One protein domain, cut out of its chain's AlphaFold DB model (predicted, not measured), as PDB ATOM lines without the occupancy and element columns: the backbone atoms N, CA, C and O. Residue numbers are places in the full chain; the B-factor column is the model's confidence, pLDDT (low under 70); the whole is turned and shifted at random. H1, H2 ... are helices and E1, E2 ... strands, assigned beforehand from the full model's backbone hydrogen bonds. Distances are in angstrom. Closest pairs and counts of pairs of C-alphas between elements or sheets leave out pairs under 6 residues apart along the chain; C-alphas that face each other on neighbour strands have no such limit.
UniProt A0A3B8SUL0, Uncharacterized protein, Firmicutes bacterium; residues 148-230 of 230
ATOM      1  N   THR A 148      -3.715 -15.700 -15.892       66.12
ATOM      2  CA  THR A 148      -2.332 -15.943 -16.308       66.12
ATOM      3  C   THR A 148      -2.247 -16.901 -17.497       66.12
ATOM      4  O   THR A 148      -1.146 -17.194 -17.955       66.12
ATOM      5  N   ASP A 149      -3.385 -17.409 -17.984       73.38
ATOM      6  CA  ASP A 149      -3.434 -18.291 -19.147       73.38
ATOM      7  C   ASP A 149      -3.188 -17.479 -20.436       73.38
ATOM      8  O   ASP A 149      -4.002 -16.606 -20.774       73.38
ATOM      9  N   PRO A 150      -2.096 -17.759 -21.180       78.12
ATOM     10  CA  PRO A 150      -1.774 -17.041 -22.412       78.12
ATOM     11  C   PRO A 150      -2.867 -17.163 -23.481       78.12
ATOM     12  O   PRO A 150      -2.969 -16.294 -24.350       78.12
ATOM     13  N   TYR A 151      -3.708 -18.197 -23.424       81.94
ATOM     14  CA  TYR A 151      -4.765 -18.431 -24.403       81.94
ATOM     15  C   TYR A 151      -6.081 -17.752 -24.052       81.94
ATOM     16  O   TYR A 151      -6.947 -17.636 -24.917       81.94
ATOM     17  N   ASN A 152      -6.254 -17.221 -22.843       81.31
ATOM     18  CA  ASN A 152      -7.542 -16.652 -22.449       81.31
ATOM     19  C   ASN A 152      -7.930 -15.398 -23.242       81.31
ATOM     20  O   ASN A 152      -9.114 -15.092 -23.351       81.31
ATOM     21  N   TYR A 153      -6.956 -14.683 -23.816       78.19
ATOM     22  CA  TYR A 153      -7.235 -13.601 -24.764       78.19
ATOM     23  C   TYR A 153      -8.003 -14.108 -25.996       78.19
ATOM     24  O   TYR A 153      -8.861 -13.410 -26.528       78.19
ATOM     25  N   ILE A 154      -7.712 -15.335 -26.432       79.31
ATOM     26  CA  ILE A 154      -8.324 -15.967 -27.604       79.31
ATOM     27  C   ILE A 154      -9.608 -16.703 -27.211       79.31
ATOM     28  O   ILE A 154     -10.603 -16.641 -27.930       79.31
ATOM     29  N   THR A 155      -9.598 -17.404 -26.077       86.56
ATOM     30  CA  THR A 155     -10.700 -18.287 -25.672       86.56
ATOM     31  C   THR A 155     -11.779 -17.575 -24.861       86.56
ATOM     32  O   THR A 155     -12.873 -18.110 -24.704       86.56
ATOM     33  N   GLY A 156     -11.491 -16.395 -24.297       86.25
ATOM     34  CA  GLY A 156     -12.374 -15.715 -23.343       86.25
ATOM     35  C   GLY A 156     -12.640 -16.539 -22.078       86.25
ATOM     36  O   GLY A 156     -13.614 -16.287 -21.369       86.25
ATOM     37  N   GLY A 157     -11.823 -17.564 -21.822       87.00
ATOM     38  CA  GLY A 157     -12.071 -18.555 -20.784       87.00
ATOM     39  C   GLY A 157     -13.249 -19.471 -21.106       87.00
ATOM     40  O   GLY A 157     -13.868 -20.009 -20.197       87.00
ATOM     41  N   VAL A 158     -13.637 -19.654 -22.364       92.31
ATOM     42  CA  VAL A 158     -14.681 -20.621 -22.728       92.31
ATOM     43  C   VAL A 158     -14.060 -22.010 -22.857       92.31
ATOM     44  O   VAL A 158     -13.006 -22.163 -23.458       92.31
ATOM     45  N   ILE A 159     -14.715 -23.025 -22.291       94.19
ATOM     46  CA  ILE A 159     -14.334 -24.434 -22.446       94.19
ATOM     47  C   ILE A 159     -15.426 -25.107 -23.276       94.19
ATOM     48  O   ILE A 159     -16.580 -25.134 -22.853       94.19
ATOM     49  N   ASP A 160     -15.066 -25.660 -24.433       95.06
ATOM     50  CA  ASP A 160     -15.997 -26.402 -25.289       95.06
ATOM     51  C   ASP A 160     -15.967 -27.903 -24.998       95.06
ATOM     52  O   ASP A 160     -16.986 -28.583 -25.131       95.06
ATOM     53  N   SER A 161     -14.802 -28.436 -24.634       96.69
ATOM     54  CA  SER A 161     -14.583 -29.870 -24.435       96.69
ATOM     55  C   SER A 161     -13.647 -30.131 -23.251       96.69
ATOM     56  O   SER A 161     -12.715 -29.360 -23.037       96.69
ATOM     57  N   PRO A 162     -13.837 -31.233 -22.501       95.88
ATOM     58  CA  PRO A 162     -12.985 -31.557 -21.352       95.88
ATOM     59  C   PRO A 162     -11.594 -32.068 -21.761       95.88
ATOM     60  O   PRO A 162     -10.629 -31.905 -21.027       95.88
ATOM     61  N   THR A 163     -11.474 -32.673 -22.943       97.06
ATOM     62  CA  THR A 163     -10.238 -33.297 -23.447       97.06
ATOM     63  C   THR A 163      -9.884 -32.762 -24.828       97.06
ATOM     64  O   THR A 163     -10.786 -32.377 -25.583       97.06
ATOM     65  N   LYS A 164      -8.602 -32.829 -25.201       96.75
ATOM     66  CA  LYS A 164      -8.115 -32.393 -26.515       96.75
ATOM     67  C   LYS A 164      -8.775 -33.181 -27.638       96.75
ATOM     68  O   LYS A 164      -9.226 -32.602 -28.617       96.75
ATOM     69  N   GLU A 165      -8.889 -34.489 -27.462       98.12
ATOM     70  CA  GLU A 165      -9.446 -35.426 -28.434       98.12
ATOM     71  C   GLU A 165     -10.914 -35.093 -28.708       98.12
ATOM     72  O   GLU A 165     -11.319 -34.985 -29.859       98.12
ATOM     73  N   ALA A 166     -11.698 -34.825 -27.660       98.12
ATOM     74  CA  ALA A 166     -13.075 -34.357 -27.807       98.12
ATOM     75  C   ALA A 166     -13.177 -32.970 -28.468       98.12
ATOM     76  O   ALA A 166     -14.166 -32.687 -29.139       98.12
ATOM     77  N   CYS A 167     -12.200 -32.079 -28.278       98.19
ATOM     78  CA  CYS A 167     -12.159 -30.795 -28.987       98.19
ATOM     79  C   CYS A 167     -11.892 -30.995 -30.487       98.19
ATOM     80  O   CYS A 167     -12.626 -30.459 -31.316       98.19
ATOM     81  N   LEU A 168     -10.907 -31.827 -30.827       97.94
ATOM     82  CA  LEU A 168     -10.570 -32.167 -32.211       97.94
ATOM     83  C   LEU A 168     -11.733 -32.874 -32.910       97.94
ATOM     84  O   LEU A 168     -12.139 -32.451 -33.984       97.94
ATOM     85  N   ALA A 169     -12.354 -33.858 -32.254       98.25
ATOM     86  CA  ALA A 169     -13.514 -34.564 -32.791       98.25
ATOM     87  C   ALA A 169     -14.707 -33.628 -33.054       98.25
ATOM     88  O   ALA A 169     -15.413 -33.790 -34.049       98.25
ATOM     89  N   LYS A 170     -14.928 -32.618 -32.197       97.44
ATOM     90  CA  LYS A 170     -15.913 -31.557 -32.475       97.44
ATOM     91  C   LYS A 170     -15.525 -30.731 -33.700       97.44
ATOM     92  O   LYS A 170     -16.399 -30.410 -34.500       97.44
ATOM     93  N   GLY A 171     -14.242 -30.402 -33.853       97.50
ATOM     94  CA  GLY A 171     -13.715 -29.725 -35.038       97.50
ATOM     95  C   GLY A 171     -13.976 -30.516 -36.318       97.50
ATOM     96  O   GLY A 171     -14.561 -29.976 -37.255       97.50
ATOM     97  N   ASP A 172     -13.644 -31.804 -36.324       97.56
ATOM     98  CA  ASP A 172     -13.859 -32.691 -37.471       97.56
ATOM     99  C   ASP A 172     -15.345 -32.815 -37.824       97.56
ATOM    100  O   ASP A 172     -15.720 -32.742 -38.994       97.56
ATOM    101  N   ALA A 173     -16.219 -32.938 -36.820       97.62
ATOM    102  CA  ALA A 173     -17.663 -32.986 -37.039       97.62
ATOM    103  C   ALA A 173     -18.196 -31.698 -37.693       97.62
ATOM    104  O   ALA A 173     -19.037 -31.761 -38.591       97.62
ATOM    105  N   ILE A 174     -17.695 -30.531 -37.274       97.38
ATOM    106  CA  ILE A 174     -18.050 -29.240 -37.875       97.38
ATOM    107  C   ILE A 174     -17.538 -29.150 -39.313       97.38
ATOM    108  O   ILE A 174     -18.288 -28.729 -40.193       97.38
ATOM    109  N   LEU A 175     -16.290 -29.556 -39.558       96.56
ATOM    110  CA  LEU A 175     -15.692 -29.518 -40.890       96.56
ATOM    111  C   LEU A 175     -16.448 -30.411 -41.872       96.56
ATOM    112  O   LEU A 175     -16.777 -29.963 -42.967       96.56
ATOM    113  N   ASN A 176     -16.750 -31.644 -41.464       97.06
ATOM    114  CA  ASN A 176     -17.469 -32.602 -42.297       97.06
ATOM    115  C   ASN A 176     -18.870 -32.092 -42.629       97.06
ATOM    116  O   ASN A 176     -19.230 -32.038 -43.799       97.06
ATOM    117  N   ARG A 177     -19.614 -31.600 -41.629       97.12
ATOM    118  CA  ARG A 177     -20.934 -30.999 -41.860       97.12
ATOM    119  C   ARG A 177     -20.864 -29.816 -42.828       97.12
ATOM    120  O   ARG A 177     -21.685 -29.721 -43.732       97.12
ATOM    121  N   HIS A 178     -19.890 -28.920 -42.652       96.12
ATOM    122  CA  HIS A 178     -19.705 -27.771 -43.546       96.12
ATOM    123  C   HIS A 178     -19.381 -28.211 -44.979       96.12
ATOM    124  O   HIS A 178     -19.873 -27.615 -45.936       96.12
ATOM    125  N   LEU A 179     -18.558 -29.248 -45.139       96.81
ATOM    126  CA  LEU A 179     -18.215 -29.783 -46.452       96.81
ATOM    127  C   LEU A 179     -19.422 -30.454 -47.115       96.81
ATOM    128  O   LEU A 179     -19.654 -30.218 -48.297       96.81
ATOM    129  N   ASP A 180     -20.220 -31.208 -46.364       97.81
ATOM    130  CA  ASP A 180     -21.451 -31.825 -46.863       97.81
ATOM    131  C   ASP A 180     -22.455 -30.761 -47.330       97.81
ATOM    132  O   ASP A 180     -22.945 -30.827 -48.457       97.81
ATOM    133  N   GLU A 181     -22.694 -29.723 -46.518       96.81
ATOM    134  CA  GLU A 181     -23.554 -28.583 -46.874       96.81
ATOM    135  C   GLU A 181     -23.047 -27.850 -48.129       96.81
ATOM    136  O   GLU A 181     -23.831 -27.429 -48.986       96.81
ATOM    137  N   LEU A 182     -21.726 -27.703 -48.264       97.06
ATOM    138  CA  LEU A 182     -21.106 -27.076 -49.427       97.06
ATOM    139  C   LEU A 182     -21.289 -27.918 -50.694       97.06
ATOM    140  O   LEU A 182     -21.598 -27.370 -51.755       97.06
ATOM    141  N   MET A 183     -21.086 -29.230 -50.589       97.31
ATOM    142  CA  MET A 183     -21.229 -30.162 -51.705       97.31
ATOM    143  C   MET A 183     -22.682 -30.250 -52.169       97.31
ATOM    144  O   MET A 183     -22.929 -30.183 -53.374       97.31
ATOM    145  N   ASP A 184     -23.629 -30.325 -51.234       97.94
ATOM    146  CA  ASP A 184     -25.063 -30.318 -51.531       97.94
ATOM    147  C   ASP A 184     -25.461 -29.034 -52.268       97.94
ATOM    148  O   ASP A 184     -25.980 -29.083 -53.388       97.94
ATOM    149  N   TYR A 185     -25.078 -27.871 -51.727       97.69
ATOM    150  CA  TYR A 185     -25.330 -26.586 -52.374       97.69
ATOM    151  C   TYR A 185     -24.726 -26.523 -53.785       97.69
ATOM    152  O   TYR A 185     -25.414 -26.139 -54.734       97.69
ATOM    153  N   ASN A 186     -23.461 -26.920 -53.948       97.88
ATOM    154  CA  ASN A 186     -22.765 -26.861 -55.236       97.88
ATOM    155  C   ASN A 186     -23.330 -27.841 -56.268       97.88
ATOM    156  O   ASN A 186     -23.258 -27.555 -57.463       97.88
ATOM    157  N   SER A 187     -23.914 -28.961 -55.830       97.25
ATOM    158  CA  SER A 187     -24.582 -29.915 -56.719       97.25
ATOM    159  C   SER A 187     -25.846 -29.330 -57.361       97.25
ATOM    160  O   SER A 187     -26.161 -29.642 -58.509       97.25
ATOM    161  N   MET A 188     -26.532 -28.429 -56.650       97.50
ATOM    162  CA  MET A 188     -27.749 -27.757 -57.114       97.50
ATOM    163  C   MET A 188     -27.476 -26.426 -57.835       97.50
ATOM    164  O   MET A 188     -28.344 -25.946 -58.561       97.50
ATOM    165  N   HIS A 189     -26.290 -25.834 -57.655       97.62
ATOM    166  CA  HIS A 189     -25.934 -24.492 -58.144       97.62
ATOM    167  C   HIS A 189     -24.635 -24.517 -58.963       97.62
ATOM    168  O   HIS A 189     -23.629 -23.903 -58.600       97.62
ATOM    169  N   MET A 190     -24.646 -25.246 -60.083       95.75
ATOM    170  CA  MET A 190     -23.468 -25.427 -60.949       95.75
ATOM    171  C   MET A 190     -22.947 -24.119 -61.568       95.75
ATOM    172  O   MET A 190     -21.768 -24.022 -61.899       95.75
ATOM    173  N   ASP A 191     -23.805 -23.113 -61.722       97.06
ATOM    174  CA  ASP A 191     -23.484 -21.781 -62.244       97.06
ATOM    175  C   ASP A 191     -22.978 -20.802 -61.171       97.06
ATOM    176  O   ASP A 191     -22.410 -19.763 -61.508       97.06
ATOM    177  N   ASN A 192     -23.146 -21.127 -59.884       96.25
ATOM    178  CA  ASN A 192     -22.759 -20.274 -58.760       96.25
ATOM    179  C   ASN A 192     -22.249 -21.098 -57.569       96.25
ATOM    180  O   ASN A 192     -22.811 -21.067 -56.468       96.25
ATOM    181  N   GLN A 193     -21.181 -21.853 -57.809       97.06
ATOM    182  CA  GLN A 193     -20.558 -22.678 -56.784       97.06
ATOM    183  C   GLN A 193     -19.879 -21.819 -55.713       97.06
ATOM    184  O   GLN A 193     -19.238 -20.804 -55.991       97.06
ATOM    185  N   LYS A 194     -19.989 -22.266 -54.467       95.94
ATOM    186  CA  LYS A 194     -19.280 -21.710 -53.319       95.94
ATOM    187  C   LYS A 194     -17.984 -22.475 -53.080       95.94
ATOM    188  O   LYS A 194     -17.887 -23.676 -53.335       95.94
ATOM    189  N   SER A 195     -17.000 -21.777 -52.531       95.38
ATOM    190  CA  SER A 195     -15.791 -22.382 -51.982       95.38
ATOM    191  C   SER A 195     -15.964 -22.712 -50.501       95.38
ATOM    192  O   SER A 195     -16.870 -22.215 -49.829       95.38
ATOM    193  N   GLN A 196     -15.041 -23.512 -49.972       94.69
ATOM    194  CA  GLN A 196     -14.934 -23.734 -48.537       94.69
ATOM    195  C   GLN A 196     -14.685 -22.412 -47.792       94.69
ATOM    196  O   GLN A 196     -13.882 -21.583 -48.226       94.69
ATOM    197  N   ASP A 197     -15.408 -22.221 -46.686       95.50
ATOM    198  CA  ASP A 197     -15.344 -21.018 -45.849       95.50
ATOM    199  C   ASP A 197     -14.399 -21.212 -44.657       95.50
ATOM    200  O   ASP A 197     -13.575 -20.342 -44.387       95.50
ATOM    201  N   ILE A 198     -14.484 -22.369 -43.982       96.62
ATOM    202  CA  ILE A 198     -13.597 -22.741 -42.869       96.62
ATOM    203  C   ILE A 198     -12.181 -22.958 -43.401       96.62
ATOM    204  O   ILE A 198     -11.955 -23.846 -44.225       96.62
ATOM    205  N   THR A 199     -11.232 -22.180 -42.894       96.00
ATOM    206  CA  THR A 199      -9.813 -22.250 -43.256       96.00
ATOM    207  C   THR A 199      -8.998 -23.039 -42.247       96.00
ATOM    208  O   THR A 199      -8.027 -23.685 -42.637       96.00
ATOM    209  N   ASN A 200      -9.364 -22.993 -40.963       95.75
ATOM    210  CA  ASN A 200      -8.615 -23.667 -39.910       95.75
ATOM    211  C   ASN A 200      -9.478 -23.947 -38.667       95.75
ATOM    212  O   ASN A 200     -10.419 -23.212 -38.361       95.75
ATOM    213  N   LEU A 201      -9.118 -25.007 -37.947       96.06
ATOM    214  CA  LEU A 201      -9.737 -25.477 -36.712       96.06
ATOM    215  C   LEU A 201      -8.619 -25.786 -35.716       96.06
ATOM    216  O   LEU A 201      -7.842 -26.714 -35.923       96.06
ATOM    217  N   GLU A 202      -8.532 -25.018 -34.635       95.25
ATOM    218  CA  GLU A 202      -7.463 -25.162 -33.645       95.25
ATOM    219  C   GLU A 202      -8.026 -25.349 -32.246       95.25
ATOM    220  O   GLU A 202      -8.927 -24.634 -31.832       95.25
ATOM    221  N   CYS A 203      -7.472 -26.286 -31.484       96.25
ATOM    222  CA  CYS A 203      -7.845 -26.485 -30.089       96.25
ATOM    223  C   CYS A 203      -6.806 -25.844 -29.170       96.25
ATOM    224  O   CYS A 203      -5.649 -26.268 -29.162       96.25
ATOM    225  N   TYR A 204      -7.226 -24.866 -28.369       94.94
ATOM    226  CA  TYR A 204      -6.389 -24.244 -27.346       94.94
ATOM    227  C   TYR A 204      -6.729 -24.796 -25.961       94.94
ATOM    228  O   TYR A 204      -7.915 -24.968 -25.660       94.94
ATOM    229  N   PRO A 205      -5.723 -25.070 -25.116       94.06
ATOM    230  CA  PRO A 205      -5.977 -25.388 -23.721       94.06
ATOM    231  C   PRO A 205      -6.560 -24.160 -23.017       94.06
ATOM    232  O   PRO A 205      -6.239 -23.021 -23.361       94.06
ATOM    233  N   VAL A 206      -7.438 -24.404 -22.050       92.94
ATOM    234  CA  VAL A 206      -8.017 -23.375 -21.187       92.94
ATOM    235  C   VAL A 206      -7.923 -23.848 -19.752       92.94
ATOM    236  O   VAL A 206      -8.492 -24.882 -19.396       92.94
ATOM    237  N   HIS A 207      -7.236 -23.057 -18.939       89.88
ATOM    238  CA  HIS A 207      -7.031 -23.325 -17.524       89.88
ATOM    239  C   HIS A 207      -7.851 -22.350 -16.682       89.88
ATOM    240  O   HIS A 207      -7.631 -21.135 -16.708       89.88
ATOM    241  N   LYS A 208      -8.807 -22.876 -15.913       85.94
ATOM    242  CA  LYS A 208      -9.543 -22.126 -14.885       85.94
ATOM    243  C   LYS A 208      -9.194 -22.653 -13.496       85.94
ATOM    244  O   LYS A 208      -8.803 -23.810 -13.383       85.94
ATOM    245  N   PRO A 209      -9.423 -21.860 -12.431       83.50
ATOM    246  CA  PRO A 209      -9.181 -22.304 -11.057       83.50
ATOM    247  C   PRO A 209      -9.848 -23.640 -10.694       83.50
ATOM    248  O   PRO A 209      -9.267 -24.422  -9.949       83.50
ATOM    249  N   ASP A 210     -11.033 -23.909 -11.252       85.88
ATOM    250  CA  ASP A 210     -11.853 -25.073 -10.897       85.88
ATOM    251  C   ASP A 210     -11.968 -26.119 -12.019       85.88
ATOM    252  O   ASP A 210     -12.573 -27.174 -11.820       85.88
ATOM    253  N   GLN A 211     -11.460 -25.828 -13.224       88.38
ATOM    254  CA  GLN A 211     -11.679 -26.682 -14.391       88.38
ATOM    255  C   GLN A 211     -10.638 -26.456 -15.488       88.38
ATOM    256  O   GLN A 211     -10.446 -25.335 -15.958       88.38
ATOM    257  N   ASP A 212     -10.074 -27.554 -15.977       91.69
ATOM    258  CA  ASP A 212      -9.312 -27.576 -17.219       91.69
ATOM    259  C   ASP A 212     -10.190 -28.021 -18.385       91.69
ATOM    260  O   ASP A 212     -11.131 -28.810 -18.240       91.69
ATOM    261  N   GLY A 213      -9.862 -27.531 -19.571       94.75
ATOM    262  CA  GLY A 213     -10.502 -27.992 -20.786       94.75
ATOM    263  C   GLY A 213      -9.878 -27.404 -22.035       94.75
ATOM    264  O   GLY A 213      -8.742 -26.935 -22.039       94.75
ATOM    265  N   TRP A 214     -10.638 -27.477 -23.118       96.56
ATOM    266  CA  TRP A 214     -10.192 -27.123 -24.452       96.56
ATOM    267  C   TRP A 214     -11.236 -26.266 -25.151       96.56
ATOM    268  O   TRP A 214     -12.436 -26.549 -25.094       96.56
ATOM    269  N   PHE A 215     -10.756 -25.236 -25.833       96.38
ATOM    270  CA  PHE A 215     -11.540 -24.349 -26.677       96.38
ATOM    271  C   PHE A 215     -11.224 -24.614 -28.144       96.38
ATOM    272  O   PHE A 215     -10.060 -24.582 -28.537       96.38
ATOM    273  N   LEU A 216     -12.250 -24.819 -28.961       97.06
ATOM    274  CA  LEU A 216     -12.122 -24.984 -30.405       97.06
ATOM    275  C   LEU A 216     -12.196 -23.622 -31.100       97.06
ATOM    276  O   LEU A 216     -13.264 -23.045 -31.215       97.06
ATOM    277  N   ASN A 217     -11.106 -23.078 -31.601       95.94
ATOM    278  CA  ASN A 217     -11.131 -21.888 -32.433       95.94
ATOM    279  C   ASN A 217     -11.377 -22.245 -33.903       95.94
ATOM    280  O   ASN A 217     -10.643 -23.037 -34.491       95.94
ATOM    281  N   ILE A 218     -12.394 -21.630 -34.496       96.88
ATOM    282  CA  ILE A 218     -12.833 -21.843 -35.872       96.88
ATOM    283  C   ILE A 218     -12.534 -20.569 -36.656       96.88
ATOM    284  O   ILE A 218     -13.084 -19.493 -36.382       96.88
ATOM    285  N   LEU A 219     -11.637 -20.697 -37.628       96.00
ATOM    286  CA  LEU A 219     -11.232 -19.622 -38.520       96.00
ATOM    287  C   LEU A 219     -11.839 -19.852 -39.897       96.00
ATOM    288  O   LEU A 219     -11.814 -20.958 -40.437       96.00
ATOM    289  N   CYS A 220     -12.367 -18.777 -40.458       96.44
ATOM    290  CA  CYS A 220     -12.931 -18.712 -41.791       96.44
ATOM    291  C   CYS A 220     -12.199 -17.661 -42.624       96.44
ATOM    292  O   CYS A 220     -11.406 -16.870 -42.106       96.44
ATOM    293  N   ASN A 221     -12.512 -17.592 -43.918       95.31
ATOM    294  CA  ASN A 221     -11.984 -16.550 -44.805       95.31
ATOM    295  C   ASN A 221     -12.307 -15.128 -44.307       95.31
ATOM    296  O   ASN A 221     -11.539 -14.199 -44.540       95.31
ATOM    297  N   SER A 222     -13.422 -14.955 -43.587       93.06
ATOM    298  CA  SER A 222     -13.827 -13.687 -42.969       93.06
ATOM    299  C   SER A 222     -13.209 -13.426 -41.585       93.06
ATOM    300  O   SER A 222     -13.560 -12.436 -40.945       93.06
ATOM    301  N   GLY A 223     -12.329 -14.303 -41.094       93.75
ATOM    302  CA  GLY A 223     -11.756 -14.239 -39.749       93.75
ATOM    303  C   GLY A 223     -12.428 -15.209 -38.777       93.75
ATOM    304  O   GLY A 223     -12.717 -16.348 -39.129       93.75
ATOM    305  N   ASN A 224     -12.647 -14.785 -37.531       92.81
ATOM    306  CA  ASN A 224     -13.243 -15.649 -36.511       92.81
ATOM    307  C   ASN A 224     -14.705 -15.980 -36.852       92.81
ATOM    308  O   ASN A 224     -15.510 -15.075 -37.070       92.81
ATOM    309  N   CYS A 225     -15.049 -17.267 -36.862       94.50
ATOM    310  CA  CYS A 225     -16.405 -17.739 -37.135       94.50
ATOM    311  C   CYS A 225     -16.943 -18.678 -36.048       94.50
ATOM    312  O   CYS A 225     -17.875 -19.444 -36.295       94.50
ATOM    313  N   ASN A 226     -16.420 -18.578 -34.821       93.62
ATOM    314  CA  ASN A 226     -16.881 -19.368 -33.677       93.62
ATOM    315  C   ASN A 226     -18.400 -19.262 -33.476       93.62
ATOM    316  O   ASN A 226     -19.050 -20.279 -33.286       93.62
ATOM    317  N   SER A 227     -18.977 -18.062 -33.597       92.50
ATOM    318  CA  SER A 227     -20.419 -17.821 -33.427       92.50
ATOM    319  C   SER A 227     -21.310 -18.422 -34.518       92.50
ATOM    320  O   SER A 227     -22.522 -18.492 -34.343       92.50
ATOM    321  N   LYS A 228     -20.739 -18.800 -35.665       93.62
ATOM    322  CA  LYS A 228     -21.483 -19.390 -36.783       93.62
ATOM    323  C   LYS A 228     -21.599 -20.910 -36.652       93.62
ATOM    324  O   LYS A 228     -22.576 -21.480 -37.127       93.62
ATOM    325  N   TYR A 229     -20.594 -21.558 -36.065       91.88
ATOM    326  CA  TYR A 229     -20.473 -23.021 -36.073       91.88
ATOM    327  C   TYR A 229     -20.574 -23.679 -34.692       91.88
ATOM    328  O   TYR A 229     -20.720 -24.902 -34.645       91.88
ATOM    329  N   LYS A 230     -20.504 -22.906 -33.603       88.69
ATOM    330  CA  LYS A 230     -20.772 -23.360 -32.233       88.69
ATOM    331  C   LYS A 230     -22.138 -22.884 -31.768       88.69
ATOM    332  O   LYS A 230     -22.806 -23.684 -31.082       88.69
TER     333      LYS A 230
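This is residues 148 to 230 of the 230 residues of an uncharacterized protein of Firmicutes bacterium (UniProt A0A3B8SUL0). One long helix, H2, runs lengthwise beside a long two-stranded hairpin, E1 and E2, and its far end continues past the hairpin, where residues 187 to 192 stick out free. The short helix H1 packs on the hairpin away from H2, and the short helix H3, after E2, comes back beside both E2 and H2. The printed part has 83 residues, with three named helices and two named strands in the order H1, H2, E1, E2, H3; the sheet's order is E1, E2, antiparallel, and the class is mixed, helices and strands. The whole is loose, with a radius of gyration of the C-alphas of 15.1 A, and is a rod spanning 53 by 22 by 14 A.

H1, residues 152 to 155, and H2, residues 164 to 188, are apart. E1, residues 198 to 208, comes closest to H1 at the C-alphas of Val 206 and Asn 152, 6.9 A. E1 and E2, residues 211 to 220, form a hairpin, antiparallel with 161 degrees between their directions; N 202 and O 217 are 2.9 A apart and N 217 and O 202 are 2.7 A apart, within hydrogen-bond range. The closest C-alphas of H2 and E1 are those of Gly 171 and Leu 201, 6.1 A; those of H2 and E2 are Cys 167 and Leu 216, 6.0 A. H3, residues 226 to 229, is close to but not clearly touching H2, the closest C-alphas being those of Ile 174 and Tyr 229, 6.9 A. The closest C-alphas of E2 and H3 are those of Ile 218 and Asn 226, 5.2 A. E1 and H3 are apart. In H2 every O i to N i+4 pair is within hydrogen-bond range; H1 and H3 are too short for such a pair, and of their O i to N i+3 pairs H1 has 0 of 1 within range and H3 has 1 of 1.

H1 begins at C-alpha 152, (-7.542, -16.652, -22.449). H2 is 36.7 A from first to last C-alpha and ends at C-alpha 188, (-27.749, -27.757, -57.114). E1 is 28.3 A long and E2 28.6 A. Residues 219 to 220 of E2 also pair antiparallel with residues 223 to 224. H3 ends at C-alpha 229, (-20.473, -23.021, -36.073).

The two C-alphas farthest apart are those of Asp 191 and Pro 209, 53.2 A. The printed part has no cut and ends at residue 230, the chain's last. The links E1 to E2 and E2 to H3 are tight, H1 to H2 and H2 to E1 are short, and no link is long. The mean pLDDT of the printed part is 93.4, and residue 148 alone is under 70.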